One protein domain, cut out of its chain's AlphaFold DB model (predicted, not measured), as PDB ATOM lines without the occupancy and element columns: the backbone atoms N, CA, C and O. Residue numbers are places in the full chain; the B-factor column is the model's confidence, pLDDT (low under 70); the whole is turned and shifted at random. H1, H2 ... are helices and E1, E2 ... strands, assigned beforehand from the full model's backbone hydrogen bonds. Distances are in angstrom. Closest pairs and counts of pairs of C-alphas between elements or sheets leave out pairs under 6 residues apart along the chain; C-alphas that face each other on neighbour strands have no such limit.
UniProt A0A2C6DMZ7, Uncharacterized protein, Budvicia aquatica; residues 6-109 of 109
ATOM      1  N   ILE A   6     135.319 177.201 183.410       91.31
ATOM      2  CA  ILE A   6     134.640 178.002 184.432       91.31
ATOM      3  C   ILE A   6     133.273 177.385 184.712       91.31
ATOM      4  O   ILE A   6     132.500 177.116 183.789       91.31
ATOM      5  N   VAL A   7     132.972 177.155 185.988       90.00
ATOM      6  CA  VAL A   7     131.696 176.590 186.437       90.00
ATOM      7  C   VAL A   7     130.802 177.708 186.961       90.00
ATOM      8  O   VAL A   7     131.189 178.463 187.843       90.00
ATOM      9  N   PHE A   8     129.582 177.777 186.442       88.31
ATOM     10  CA  PHE A   8     128.536 178.690 186.882       88.31
ATOM     11  C   PHE A   8     127.443 177.879 187.582       88.31
ATOM     12  O   PHE A   8     126.608 177.236 186.932       88.31
ATOM     13  N   ASN A   9     127.483 177.881 188.916       83.94
ATOM     14  CA  ASN A   9     126.532 177.203 189.793       83.94
ATOM     15  C   ASN A   9     126.082 178.166 190.902       83.94
ATOM     16  O   ASN A   9     126.898 178.596 191.706       83.94
ATOM     17  N   GLU A  10     124.791 178.492 190.945       69.56
ATOM     18  CA  GLU A  10     124.203 179.534 191.810       69.56
ATOM     19  C   GLU A  10     124.100 179.153 193.304       69.56
ATOM     20  O   GLU A  10     123.181 179.565 194.003       69.56
ATOM     21  N   THR A  11     124.985 178.309 193.827       58.91
ATOM     22  CA  THR A  11     124.895 177.877 195.230       58.91
ATOM     23  C   THR A  11     125.324 178.947 196.242       58.91
ATOM     24  O   THR A  11     125.086 178.741 197.425       58.91
ATOM     25  N   GLU A  12     125.906 180.082 195.830       51.34
ATOM     26  CA  GLU A  12     126.599 180.989 196.767       51.34
ATOM     27  C   GLU A  12     126.436 182.496 196.493       51.34
ATOM     28  O   GLU A  12     127.427 183.203 196.356       51.34
ATOM     29  N   GLY A  13     125.206 183.024 196.422       51.31
ATOM     30  CA  GLY A  13     124.920 184.465 196.625       51.31
ATOM     31  C   GLY A  13     125.527 185.480 195.632       51.31
ATOM     32  O   GLY A  13     125.177 186.658 195.666       51.31
ATOM     33  N   ILE A  14     126.401 185.043 194.730       58.81
ATOM     34  CA  ILE A  14     126.966 185.793 193.616       58.81
ATOM     35  C   ILE A  14     125.963 185.734 192.469       58.81
ATOM     36  O   ILE A  14     125.429 184.665 192.159       58.81
ATOM     37  N   ASP A  15     125.754 186.872 191.803       70.75
ATOM     38  CA  ASP A  15     124.982 186.979 190.563       70.75
ATOM     39  C   ASP A  15     125.697 186.198 189.443       70.75
ATOM     40  O   ASP A  15     126.462 186.716 188.622       70.75
ATOM     41  N   THR A  16     125.536 184.879 189.509       78.69
ATOM     42  CA  THR A  16     126.208 183.877 188.683       78.69
ATOM     43  C   THR A  16     125.734 184.011 187.237       78.69
ATOM     44  O   THR A  16     126.496 183.778 186.299       78.69
ATOM     45  N   ASP A  17     124.502 184.490 187.057       80.12
ATOM     46  CA  ASP A  17     123.920 184.835 185.769       80.12
ATOM     47  C   ASP A  17     124.647 186.012 185.113       80.12
ATOM     48  O   ASP A  17     125.030 185.895 183.947       80.12
ATOM     49  N   LYS A  18     124.924 187.109 185.837       82.31
ATOM     50  CA  LYS A  18     125.722 188.224 185.290       82.31
ATOM     51  C   LYS A  18     127.105 187.776 184.835       82.31
ATOM     52  O   LYS A  18     127.524 188.137 183.735       82.31
ATOM     53  N   HIS A  19     127.802 186.972 185.636       86.19
ATOM     54  CA  HIS A  19     129.132 186.478 185.270       86.19
ATOM     55  C   HIS A  19     129.085 185.528 184.073       86.19
ATOM     56  O   HIS A  19     129.921 185.622 183.174       86.19
ATOM     57  N   TYR A  20     128.077 184.657 184.015       87.56
ATOM     58  CA  TYR A  20     127.849 183.799 182.860       87.56
ATOM     59  C   TYR A  20     127.577 184.626 181.594       87.56
ATOM     60  O   TYR A  20     128.195 184.380 180.557       87.56
ATOM     61  N   ILE A  21     126.710 185.643 181.680       86.94
ATOM     62  CA  ILE A  21     126.391 186.549 180.566       86.94
ATOM     63  C   ILE A  21     127.638 187.318 180.108       86.94
ATOM     64  O   ILE A  21     127.910 187.404 178.909       86.94
ATOM     65  N   ALA A  22     128.425 187.845 181.047       88.81
ATOM     66  CA  ALA A  22     129.687 188.509 180.741       88.81
ATOM     67  C   ALA A  22     130.647 187.559 180.009       88.81
ATOM     68  O   ALA A  22     131.211 187.920 178.974       88.81
ATOM     69  N   TRP A  23     130.756 186.309 180.473       91.56
ATOM     70  CA  TRP A  23     131.626 185.314 179.855       91.56
ATOM     71  C   TRP A  23     131.199 184.964 178.425       91.56
ATOM     72  O   TRP A  23     132.037 185.000 177.524       91.56
ATOM     73  N   ILE A  24     129.912 184.686 178.175       90.81
ATOM     74  CA  ILE A  24     129.418 184.394 176.812       90.81
ATOM     75  C   ILE A  24     129.504 185.619 175.888       90.81
ATOM     76  O   ILE A  24     129.511 185.485 174.664       90.81
ATOM     77  N   ASN A  25     129.547 186.832 176.445       89.69
ATOM     78  CA  ASN A  25     129.751 188.048 175.669       89.69
ATOM     79  C   ASN A  25     131.215 188.252 175.281       89.69
ATOM     80  O   ASN A  25     131.470 188.598 174.129       89.69
ATOM     81  N   ALA A  26     132.150 187.949 176.178       92.31
ATOM     82  CA  ALA A  26     133.580 187.999 175.893       92.31
ATOM     83  C   ALA A  26     134.064 186.833 175.004       92.31
ATOM     84  O   ALA A  26     134.980 187.002 174.206       92.31
ATOM     85  N   ASN A  27     133.433 185.655 175.090       93.00
ATOM     86  CA  ASN A  27     133.920 184.419 174.468       93.00
ATOM     87  C   ASN A  27     132.971 183.898 173.380       93.00
ATOM     88  O   ASN A  27     132.446 182.790 173.469       93.00
ATOM     89  N   LYS A  28     132.743 184.680 172.318       90.62
ATOM     90  CA  LYS A  28     131.775 184.331 171.254       90.62
ATOM     91  C   LYS A  28     132.069 183.014 170.524       90.62
ATOM     92  O   LYS A  28     131.133 182.354 170.075       90.62
ATOM     93  N   ASN A  29     133.340 182.618 170.468       91.25
ATOM     94  CA  ASN A  29     133.798 181.352 169.884       91.25
ATOM     95  C   ASN A  29     133.934 180.220 170.918       91.25
ATOM     96  O   ASN A  29     134.408 179.138 170.583       91.25
ATOM     97  N   GLY A  30     133.550 180.468 172.172       94.31
ATOM     98  CA  GLY A  30     133.637 179.496 173.250       94.31
ATOM     99  C   GLY A  30     132.530 178.444 173.219       94.31
ATOM    100  O   GLY A  30     131.622 178.443 172.377       94.31
ATOM    101  N   TYR A  31     132.593 177.565 174.213       95.69
ATOM    102  CA  TYR A  31     131.714 176.423 174.394       95.69
ATOM    103  C   TYR A  31     131.025 176.476 175.754       95.69
ATOM    104  O   TYR A  31     131.601 176.912 176.749       95.69
ATOM    105  N   VAL A  32     129.786 175.996 175.785       94.25
ATOM    106  CA  VAL A  32     128.943 175.917 176.977       94.25
ATOM    107  C   VAL A  32     128.382 174.509 177.097       94.25
ATOM    108  O   VAL A  32     127.794 173.971 176.161       94.25
ATOM    109  N   LEU A  33     128.514 173.933 178.279       93.50
ATOM    110  CA  LEU A  33     127.917 172.673 178.681       93.50
ATOM    111  C   LEU A  33     126.854 172.935 179.740       93.50
ATOM    112  O   LEU A  33     127.044 173.744 180.647       93.50
ATOM    113  N   SER A  34     125.740 172.217 179.642       90.56
ATOM    114  CA  SER A  34     124.704 172.202 180.675       90.56
ATOM    115  C   SER A  34     124.659 170.832 181.335       90.56
ATOM    116  O   SER A  34     124.492 169.842 180.628       90.56
ATOM    117  N   ILE A  35     124.765 170.778 182.664       90.19
ATOM    118  CA  ILE A  35     124.663 169.534 183.440       90.19
ATOM    119  C   ILE A  35     123.520 169.674 184.456       90.19
ATOM    120  O   ILE A  35     123.451 170.701 185.138       90.19
ATOM    121  N   PRO A  36     122.606 168.689 184.576       89.56
ATOM    122  CA  PRO A  36     121.590 168.686 185.626       89.56
ATOM    123  C   PRO A  36     122.223 168.737 187.025       89.56
ATOM    124  O   PRO A  36     123.144 167.978 187.304       89.56
ATOM    125  N   LYS A  37     121.721 169.565 187.950       88.31
ATOM    126  CA  LYS A  37     122.247 169.634 189.335       88.31
ATOM    127  C   LYS A  37     122.086 168.307 190.089       88.31
ATOM    128  O   LYS A  37     122.903 167.971 190.937       88.31
ATOM    129  N   ASN A  38     121.077 167.518 189.728       89.06
ATOM    130  CA  ASN A  38     120.819 166.182 190.264       89.06
ATOM    131  C   ASN A  38     121.535 165.057 189.488       89.06
ATOM    132  O   ASN A  38     121.115 163.907 189.574       89.06
ATOM    133  N   TYR A  39     122.610 165.354 188.743       90.56
ATOM    134  CA  TYR A  39     123.363 164.376 187.937       90.56
ATOM    135  C   TYR A  39     123.778 163.106 188.695       90.56
ATOM    136  O   TYR A  39     123.907 162.054 188.079       90.56
ATOM    137  N   ARG A  40     123.962 163.190 190.018       89.50
ATOM    138  CA  ARG A  40     124.324 162.047 190.871       89.50
ATOM    139  C   ARG A  40     123.175 161.066 191.113       89.50
ATOM    140  O   ARG A  40     123.442 159.926 191.471       89.50
ATOM    141  N   THR A  41     121.920 161.495 190.960       90.75
ATOM    142  CA  THR A  41     120.732 160.699 191.317       90.75
ATOM    143  C   THR A  41     119.882 160.281 190.118       90.75
ATOM    144  O   THR A  41     119.035 159.402 190.248       90.75
ATOM    145  N   ILE A  42     120.097 160.875 188.942       90.75
ATOM    146  CA  ILE A  42     119.404 160.496 187.702       90.75
ATOM    147  C   ILE A  42     120.121 159.353 186.978       90.75
ATOM    148  O   ILE A  42     121.332 159.175 187.096       90.75
ATOM    149  N   SER A  43     119.375 158.585 186.180       93.06
ATOM    150  CA  SER A  43     119.957 157.492 185.396       93.06
ATOM    151  C   SER A  43     120.974 158.010 184.371       93.06
ATOM    152  O   SER A  43     120.786 159.073 183.771       93.06
ATOM    153  N   LYS A  44     122.024 157.221 184.099       90.75
ATOM    154  CA  LYS A  44     123.038 157.562 183.081       90.75
ATOM    155  C   LYS A  44     122.425 157.796 181.698       90.75
ATOM    156  O   LYS A  44     122.875 158.682 180.982       90.75
ATOM    157  N   LEU A  45     121.367 157.057 181.350       90.19
ATOM    158  CA  LEU A  45     120.628 157.230 180.094       90.19
ATOM    159  C   LEU A  45     119.927 158.594 180.008       90.19
ATOM    160  O   LEU A  45     119.865 159.201 178.942       90.19
ATOM    161  N   PHE A  46     119.361 159.080 181.114       89.81
ATOM    162  CA  PHE A  46     118.749 160.405 181.138       89.81
ATOM    163  C   PHE A  46     119.817 161.506 181.139       89.81
ATOM    164  O   PHE A  46     119.692 162.504 180.424       89.81
ATOM    165  N   LEU A  47     120.900 161.299 181.892       90.88
ATOM    166  CA  LEU A  47     122.034 162.217 181.946       90.88
ATOM    167  C   LEU A  47     122.695 162.385 180.569       90.88
ATOM    168  O   LEU A  47     122.977 163.517 180.182       90.88
ATOM    169  N   SER A  48     122.863 161.307 179.796       89.75
ATOM    170  CA  SER A  48     123.453 161.366 178.450       89.75
ATOM    171  C   SER A  48     122.592 162.140 177.448       89.75
ATOM    172  O   SER A  48     123.128 162.853 176.609       89.75
ATOM    173  N   LYS A  49     121.259 162.063 177.563       88.38
ATOM    174  CA  LYS A  49     120.319 162.787 176.686       88.38
ATOM    175  C   LYS A  49     120.198 164.277 177.013       88.38
ATOM    176  O   LYS A  49     119.775 165.066 176.167       88.38
ATOM    177  N   THR A  50     120.500 164.655 178.255       87.00
ATOM    178  CA  THR A  50     120.330 166.026 178.765       87.00
ATOM    179  C   THR A  50     121.642 166.798 178.882       87.00
ATOM    180  O   THR A  50     121.615 168.028 178.902       87.00
ATOM    181  N   THR A  51     122.781 166.102 178.910       90.69
ATOM    182  CA  THR A  51     124.119 166.699 178.971       90.69
ATOM    183  C   THR A  51     124.671 166.887 177.567       90.69
ATOM    184  O   THR A  51     124.959 165.918 176.868       90.69
ATOM    185  N   ARG A  52     124.822 168.145 177.148       92.50
ATOM    186  CA  ARG A  52     125.218 168.476 175.778       92.50
ATOM    187  C   ARG A  52     126.113 169.705 175.707       92.50
ATOM    188  O   ARG A  52     125.868 170.687 176.410       92.50
ATOM    189  N   ILE A  53     127.119 169.656 174.834       94.25
ATOM    190  CA  ILE A  53     127.998 170.793 174.530       94.25
ATOM    191  C   ILE A  53     127.366 171.651 173.429       94.25
ATOM    192  O   ILE A  53     126.817 171.140 172.453       94.25
ATOM    193  N   HIS A  54     127.449 172.966 173.586       94.88
ATOM    194  CA  HIS A  54     126.974 173.974 172.647       94.88
ATOM    195  C   HIS A  54     128.090 174.974 172.341       94.88
ATOM    196  O   HIS A  54     128.910 175.262 173.208       94.88
ATOM    197  N   ARG A  55     128.077 175.576 171.147       94.12
ATOM    198  CA  ARG A  55     128.787 176.843 170.920       94.12
ATOM    199  C   ARG A  55     128.062 177.982 171.632       94.12
ATOM    200  O   ARG A  55     126.835 177.955 171.755       94.12
ATOM    201  N   VAL A  56     128.793 179.019 172.026       92.94
ATOM    202  CA  VAL A  56     128.212 180.230 172.628       92.94
ATOM    203  C   VAL A  56     127.182 180.905 171.713       92.94
ATOM    204  O   VAL A  56     126.146 181.380 172.177       92.94
ATOM    205  N   ASN A  57     127.411 180.894 170.401       89.12
ATOM    206  CA  ASN A  57     126.485 181.463 169.421       89.12
ATOM    207  C   ASN A  57     125.243 180.591 169.135       89.12
ATOM    208  O   ASN A  57     124.338 181.044 168.432       89.12
ATOM    209  N   CYS A  58     125.160 179.373 169.687       90.75
ATOM    210  CA  CYS A  58     123.995 178.501 169.558       90.75
ATOM    211  C   CYS A  58     122.731 179.256 169.964       90.75
ATOM    212  O   CYS A  58     122.714 179.829 171.042       90.75
ATOM    213  N   TYR A  59     121.649 179.211 169.184       85.31
ATOM    214  CA  TYR A  59     120.387 179.892 169.524       85.31
ATOM    215  C   TYR A  59     119.884 179.584 170.949       85.31
ATOM    216  O   TYR A  59     119.396 180.463 171.660       85.31
ATOM    217  N   LEU A  60     120.062 178.338 171.404       83.75
ATOM    218  CA  LEU A  60     119.690 177.922 172.757       83.75
ATOM    219  C   LEU A  60     120.536 178.584 173.850       83.75
ATOM    220  O   LEU A  60     120.078 178.611 174.983       83.75
ATOM    221  N   ILE A  61     121.722 179.097 173.519       85.88
ATOM    222  CA  ILE A  61     122.653 179.795 174.412       85.88
ATOM    223  C   ILE A  61     122.584 181.314 174.200       85.88
ATOM    224  O   ILE A  61     122.436 182.074 175.149       85.88
ATOM    225  N   SER A  62     122.633 181.777 172.954       78.88
ATOM    226  CA  SER A  62     122.672 183.192 172.593       78.88
ATOM    227  C   SER A  62     121.380 183.933 172.927       78.88
ATOM    228  O   SER A  62     121.426 185.143 173.155       78.88
ATOM    229  N   LYS A  63     120.248 183.237 173.095       74.62
ATOM    230  CA  LYS A  63     119.042 183.834 173.691       74.62
ATOM    231  C   LYS A  63     119.283 184.419 175.093       74.62
ATOM    232  O   LYS A  63     118.586 185.349 175.479       74.62
ATOM    233  N   TYR A  64     120.292 183.929 175.821       69.44
ATOM    234  CA  TYR A  64     120.707 184.478 177.117       69.44
ATOM    235  C   TYR A  64     121.623 185.699 176.985       69.44
ATOM    236  O   TYR A  64     121.701 186.498 177.905       69.44
ATOM    237  N   SER A  65     122.278 185.891 175.834       65.94
ATOM    238  CA  SER A  65     123.140 187.061 175.601       65.94
ATOM    239  C   SER A  65     122.366 188.367 175.403       65.94
ATOM    240  O   SER A  65     122.951 189.438 175.515       65.94
ATOM    241  N   LYS A  66     121.061 188.280 175.099       63.88
ATOM    242  CA  LYS A  66     120.217 189.426 174.728       63.88
ATOM    243  C   LYS A  66     119.195 189.846 175.792       63.88
ATOM    244  O   LYS A  66     118.521 190.842 175.563       63.88
ATOM    245  N   PHE A  67     119.031 189.121 176.907       57.56
ATOM    246  CA  PHE A  67     117.850 189.312 177.764       57.56
ATOM    247  C   PHE A  67     118.100 189.442 179.271       57.56
ATOM    248  O   PHE A  67     118.605 188.535 179.927       57.56
ATOM    249  N   GLN A  68     117.568 190.559 179.780       50.16
ATOM    250  CA  GLN A  68     117.078 190.842 181.131       50.16
ATOM    251  C   GLN A  68     115.944 189.866 181.535       50.16
ATOM    252  O   GLN A  68     114.773 190.241 181.551       50.16
ATOM    253  N   GLN A  69     116.226 188.586 181.803       49.59
ATOM    254  CA  GLN A  69     115.203 187.705 182.392       49.59
ATOM    255  C   GLN A  69     115.123 187.897 183.909       49.59
ATOM    256  O   GLN A  69     116.136 187.889 184.597       49.59
ATOM    257  N   SER A  70     113.899 188.005 184.428       49.41
ATOM    258  CA  SER A  70     113.572 188.115 185.858       49.41
ATOM    259  C   SER A  70     113.763 186.817 186.653       49.41
ATOM    260  O   SER A  70     113.641 186.824 187.874       49.41
ATOM    261  N   SER A  71     114.040 185.689 185.988       52.94
ATOM    262  CA  SER A  71     114.209 184.384 186.633       52.94
ATOM    263  C   SER A  71     115.605 183.831 186.381       52.94
ATOM    264  O   SER A  71     115.973 183.662 185.217       52.94
ATOM    265  N   SER A  72     116.317 183.498 187.459       55.00
ATOM    266  CA  SER A  72     117.673 182.951 187.410       55.00
ATOM    267  C   SER A  72     117.786 181.745 186.466       55.00
ATOM    268  O   SER A  72     116.970 180.810 186.497       55.00
ATOM    269  N   PHE A  73     118.780 181.774 185.580       61.53
ATOM    270  CA  PHE A  73     119.078 180.723 184.611       61.53
ATOM    271  C   PHE A  73     120.014 179.660 185.190       61.53
ATOM    272  O   PHE A  73     119.840 178.469 184.903       61.53
ATOM    273  N   THR A  74     120.962 180.068 186.036       55.22
ATOM    274  CA  THR A  74     121.813 179.170 186.830       55.22
ATOM    275  C   THR A  74     121.095 178.607 188.066       55.22
ATOM    276  O   THR A  74     121.545 177.612 188.643       55.22
ATOM    277  N   GLY A  75     119.926 179.157 188.418       51.91
ATOM    278  CA  GLY A  75     119.075 178.718 189.530       51.91
ATOM    279  C   GLY A  75     118.096 177.594 189.249       51.91
ATOM    280  O   GLY A  75     117.582 176.963 190.171       51.91
ATOM    281  N   LYS A  76     117.856 177.271 187.978       68.06
ATOM    282  CA  LYS A  76     116.967 176.161 187.607       68.06
ATOM    283  C   LYS A  76     117.725 174.823 187.704       68.06
ATOM    284  O   LYS A  76     118.739 174.679 188.378       68.06
ATOM    285  N   LYS A  77     117.223 173.781 187.051       78.69
ATOM    286  CA  LYS A  77     117.654 172.381 187.232       78.69
ATOM    287  C   LYS A  77     119.087 172.056 186.772       78.69
ATOM    288  O   LYS A  77     119.477 170.896 186.846       78.69
ATOM    289  N   TYR A  78     119.853 173.030 186.281       84.19
ATOM    290  CA  TYR A  78     121.148 172.824 185.632       84.19
ATOM    291  C   TYR A  78     122.186 173.823 186.141       84.19
ATOM    292  O   TYR A  78     121.846 174.972 186.404       84.19
ATOM    293  N   PHE A  79     123.448 173.410 186.191       88.00
ATOM    294  CA  PHE A  79     124.596 174.315 186.265       88.00
ATOM    295  C   PHE A  79     125.325 174.326 184.918       88.00
ATOM    296  O   PHE A  79     125.135 173.421 184.090       88.00
ATOM    297  N   LYS A  80     126.112 175.375 184.662       89.94
ATOM    298  CA  LYS A  80     126.853 175.522 183.404       89.94
ATOM    299  C   LYS A  80     128.339 175.341 183.619       89.94
ATOM    300  O   LYS A  80     128.873 175.746 184.643       89.94
ATOM    301  N   ILE A  81     128.998 174.782 182.616       92.88
ATOM    302  CA  ILE A  81     130.453 174.794 182.510       92.88
ATOM    303  C   ILE A  81     130.797 175.445 181.178       92.88
ATOM    304  O   ILE A  81     130.180 175.129 180.161       92.88
ATOM    305  N   CYS A  82     131.736 176.377 181.189       94.00
ATOM    306  CA  CYS A  82     132.142 177.146 180.024       94.00
ATOM    307  C   CYS A  82     133.640 176.995 179.793       94.00
ATOM    308  O   CYS A  82     134.403 176.941 180.753       94.00
ATOM    309  N   SER A  83     134.063 176.943 178.535       95.50
ATOM    310  CA  SER A  83     135.481 176.923 178.166       95.50
ATOM    311  C   SER A  83     135.679 177.481 176.761       95.50
ATOM    312  O   SER A  83     134.791 177.380 175.914       95.50
ATOM    313  N   THR A  84     136.847 178.051 176.486       95.38
ATOM    314  CA  THR A  84     137.279 178.382 175.119       95.38
ATOM    315  C   THR A  84     137.806 177.159 174.365       95.38
ATOM    316  O   THR A  84     137.945 177.214 173.144       95.38
ATOM    317  N   ASN A  85     138.029 176.037 175.055       94.19
ATOM    318  CA  ASN A  85     138.504 174.782 174.493       94.19
ATOM    319  C   ASN A  85     137.442 173.680 174.639       94.19
ATOM    320  O   ASN A  85     136.976 173.345 175.728       94.19
ATOM    321  N   GLN A  86     137.050 173.085 173.513       93.69
ATOM    322  CA  GLN A  86     136.056 172.014 173.499       93.69
ATOM    323  C   GLN A  86     136.560 170.735 174.189       93.69
ATOM    324  O   GLN A  86     135.758 170.001 174.775       93.69
ATOM    325  N   SER A  87     137.859 170.439 174.082       92.56
ATOM    326  CA  SER A  87     138.469 169.238 174.658       92.56
ATOM    327  C   SER A  87     138.399 169.283 176.179       92.56
ATOM    328  O   SER A  87     137.835 168.371 176.783       92.56
ATOM    329  N   ASP A  88     138.844 170.391 176.774       93.31
ATOM    330  CA  ASP A  88     138.839 170.608 178.226       93.31
ATOM    331  C   ASP A  88     137.418 170.476 178.780       93.31
ATOM    332  O   ASP A  88     137.163 169.754 179.747       93.31
ATOM    333  N   LEU A  89     136.447 171.090 178.092       93.56
ATOM    334  CA  LEU A  89     135.041 171.008 178.472       93.56
ATOM    335  C   LEU A  89     134.498 169.573 178.405       93.56
ATOM    336  O   LEU A  89     133.716 169.169 179.265       93.56
ATOM    337  N   THR A  90     134.914 168.798 177.401       93.50
ATOM    338  CA  THR A  90     134.512 167.392 177.237       93.50
ATOM    339  C   THR A  90     135.118 166.516 178.332       93.50
ATOM    340  O   THR A  90     134.409 165.715 178.940       93.50
ATOM    341  N   GLN A  91     136.405 166.690 178.631       93.44
ATOM    342  CA  GLN A  91     137.091 165.945 179.688       93.44
ATOM    343  C   GLN A  91     136.486 166.249 181.062       93.44
ATOM    344  O   GLN A  91     136.146 165.328 181.807       93.44
ATOM    345  N   LYS A  92     136.240 167.531 181.365       92.75
ATOM    346  CA  LYS A  92     135.583 167.953 182.611       92.75
ATOM    347  C   LYS A  92     134.183 167.349 182.743       92.75
ATOM    348  O   LYS A  92     133.800 166.891 183.818       92.75
ATOM    349  N   ALA A  93     133.426 167.307 181.649       92.25
ATOM    350  CA  ALA A  93     132.091 166.723 181.613       92.25
ATOM    351  C   ALA A  93     132.094 165.216 181.893       92.25
ATOM    352  O   ALA A  93     131.304 164.749 182.713       92.25
ATOM    353  N   ILE A  94     132.988 164.463 181.246       93.88
ATOM    354  CA  ILE A  94     133.169 163.022 181.475       93.88
ATOM    355  C   ILE A  94     133.538 162.772 182.937       93.88
ATOM    356  O   ILE A  94     132.909 161.946 183.596       93.88
ATOM    357  N   HIS A  95     134.486 163.546 183.467       93.25
ATOM    358  CA  HIS A  95     134.924 163.438 184.855       93.25
ATOM    359  C   HIS A  95     133.777 163.665 185.855       93.25
ATOM    360  O   HIS A  95     133.622 162.903 186.803       93.25
ATOM    361  N   ILE A  96     132.934 164.678 185.628       91.25
ATOM    362  CA  ILE A  96     131.811 165.003 186.523       91.25
ATOM    363  C   ILE A  96     130.671 163.984 186.413       91.25
ATOM    364  O   ILE A  96     130.069 163.607 187.416       91.25
ATOM    365  N   THR A  97     130.329 163.580 185.190       90.88
ATOM    366  CA  THR A  97     129.116 162.790 184.921       90.88
ATOM    367  C   THR A  97     129.351 161.282 184.937       90.88
ATOM    368  O   THR A  97     128.393 160.515 185.049       90.88
ATOM    369  N   GLY A  98     130.600 160.831 184.789       92.62
ATOM    370  CA  GLY A  98     130.935 159.419 184.599       92.62
ATOM    371  C   GLY A  98     130.341 158.816 183.317       92.62
ATOM    372  O   GLY A  98     130.152 157.594 183.239       92.62
ATOM    373  N   LEU A  99     129.974 159.663 182.347       92.06
ATOM    374  CA  LEU A  99     129.567 159.256 181.004       92.06
ATOM    375  C   LEU A  99     130.806 158.969 180.157       92.06
ATOM    376  O   LEU A  99     131.792 159.687 180.244       92.06
ATOM    377  N   PHE A 100     130.735 157.955 179.296       90.19
ATOM    378  CA  PHE A 100     131.830 157.630 178.376       90.19
ATOM    379  C   PHE A 100     132.003 158.688 177.273       90.19
ATOM    380  O   PHE A 100     133.113 158.970 176.839       90.19
ATOM    381  N   MET A 101     130.898 159.295 176.831       89.88
ATOM    382  CA  MET A 101     130.880 160.348 175.818       89.88
ATOM    383  C   MET A 101     129.836 161.403 176.158       89.88
ATOM    384  O   MET A 101     128.832 161.116 176.815       89.88
ATOM    385  N   ILE A 102     130.064 162.615 175.657       92.94
ATOM    386  CA  ILE A 102     129.162 163.754 175.810       92.94
ATOM    387  C   ILE A 102     128.626 164.142 174.442       92.94
ATOM    388  O   ILE A 102     129.395 164.356 173.501       92.94
ATOM    389  N   GLU A 103     127.304 164.246 174.329       90.94
ATOM    390  CA  GLU A 103     126.681 164.656 173.079       90.94
ATOM    391  C   GLU A 103     127.030 166.107 172.731       90.94
ATOM    392  O   GLU A 103     127.120 166.995 173.583       90.94
ATOM    393  N   LYS A 104     127.160 166.368 171.432       92.94
ATOM    394  CA  LYS A 104     127.321 167.714 170.884       92.94
ATOM    395  C   LYS A 104     125.992 168.200 170.328       92.94
ATOM    396  O   LYS A 104     125.202 167.438 169.774       92.94
ATOM    397  N   CYS A 105     125.718 169.487 170.482       92.25
ATOM    398  CA  CYS A 105     124.584 170.119 169.832       92.25
ATOM    399  C   CYS A 105     124.831 170.255 168.334       92.25
ATOM    400  O   CYS A 105     125.955 170.488 167.908       92.25
ATOM    401  N   ARG A 106     123.751 170.228 167.546       89.81
ATOM    402  CA  ARG A 106     123.792 170.454 166.092       89.81
ATOM    403  C   ARG A 106     124.469 171.770 165.693       89.81
ATOM    404  O   ARG A 106     124.981 171.854 164.597       89.81
ATOM    405  N   CYS A 107     124.521 172.773 166.577       89.31
ATOM    406  CA  CYS A 107     125.264 174.022 166.341       89.31
ATOM    407  C   CYS A 107     126.795 173.862 166.261       89.31
ATOM    408  O   CYS A 107     127.495 174.838 166.005       89.31
ATOM    409  N   MET A 108     127.314 172.675 166.583       84.62
ATOM    410  CA  MET A 108     128.737 172.348 166.519       84.62
ATOM    411  C   MET A 108     129.130 171.654 165.212       84.62
ATOM    412  O   MET A 108     130.316 171.379 165.038       84.62
ATOM    413  N   ASN A 109     128.152 171.381 164.344       71.56
ATOM    414  CA  ASN A 109     128.339 170.810 163.016       71.56
ATOM    415  C   ASN A 109     128.245 171.902 161.953       71.56
ATOM    416  O   ASN A 109     127.482 172.870 162.180       71.56
TER     417      ASN A 109
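Overview. This is residues 6 to 109 of the 109 residues of an uncharacterized protein of Budvicia aquatica (UniProt A0A2C6DMZ7). A twisted sheet of four strands stands between two helices, H4 packed over one face and H1 over the other, while the shorter H2 and H3 only graze it. A long loop, residues 63 to 77, links H3 to E4, and the last stretch, residues 98 to 109, comes back beside the edge strand E3. The printed part has 104 residues with four named helices and four named strands, in the order E1 H1 E2 H2 E3 H3 E4 H4. The sheet runs E1 E4 E2 E3, all antiparallel; the class is mixed, helices and strands. The whole is compact, with a radius of gyration of the C-alphas of 13.0 A and spans of 35 by 31 by 19 A.

Along the chain. E1, residues 6 to 8, begins at C-alpha 6 (134.640, 178.002, 184.432). H1, residues 16 to 26, is 15.3 A long. E2, residues 31 to 36, measures 17.0 A. H2 is residues 44 to 50 and E3 residues 52 to 55. H3, residues 59 to 62, begins at C-alpha 59 (120.387, 179.892, 169.524). E4, residues 78 to 83, measures 16.7 A. H4, residues 86 to 97, is 16.2 A long and ends at C-alpha 97 (129.116, 162.790, 184.921).

Arrangement. In the sheet, E1 and E4 are antiparallel at 158 degrees, with N 6 and O 82 2.8 A apart, within hydrogen-bond range. E4 and E2 have N 33 and O 81 at 2.8 A, and E2 and E3 have N 32 and O 54 at 2.8 A. Residues 52 to 53 of E3 also pair, parallel, with residues 103 to 104. H4 lies over E4 and E2 at a height over the sheet of 8.9 A, along the strands, at 7 degrees to E2 on the local plane; its closest C-alphas to E4 are Leu 89 and Ser 83, 5.9 A. H1 is on the opposite face, at a height of 9.9 A, in three layers, with helices on both faces of the sheet. It lies over E4 and only just over E1, on which 3 of its C-alphas fall; at 31 degrees to E4 on the local plane it is only just slantwise to the strands. E1, H1, E2 and E3, H3, E4 are split strand-helix-strand units, each with another strand between its two strands, and right-handed crossovers. H2 grazes the sheet with residues 46 to 50, H3 with residues 60 to 62. H1 and H4 are apart. In H1, H2 and H4 every O i to N i+4 pair is within hydrogen-bond range; H3 is too short for such a pair, and its one O i to N i+3 pair is not within range.

Size, cuts and confidence. The C-alphas farthest apart are those of Gln 68 and Phe 100, 36.4 A. The printed part has no cut. The link from H3 to E4 is long. Mean pLDDT of the printed part is 84.1; residues 10 to 14 and 64 to 76 are under 70.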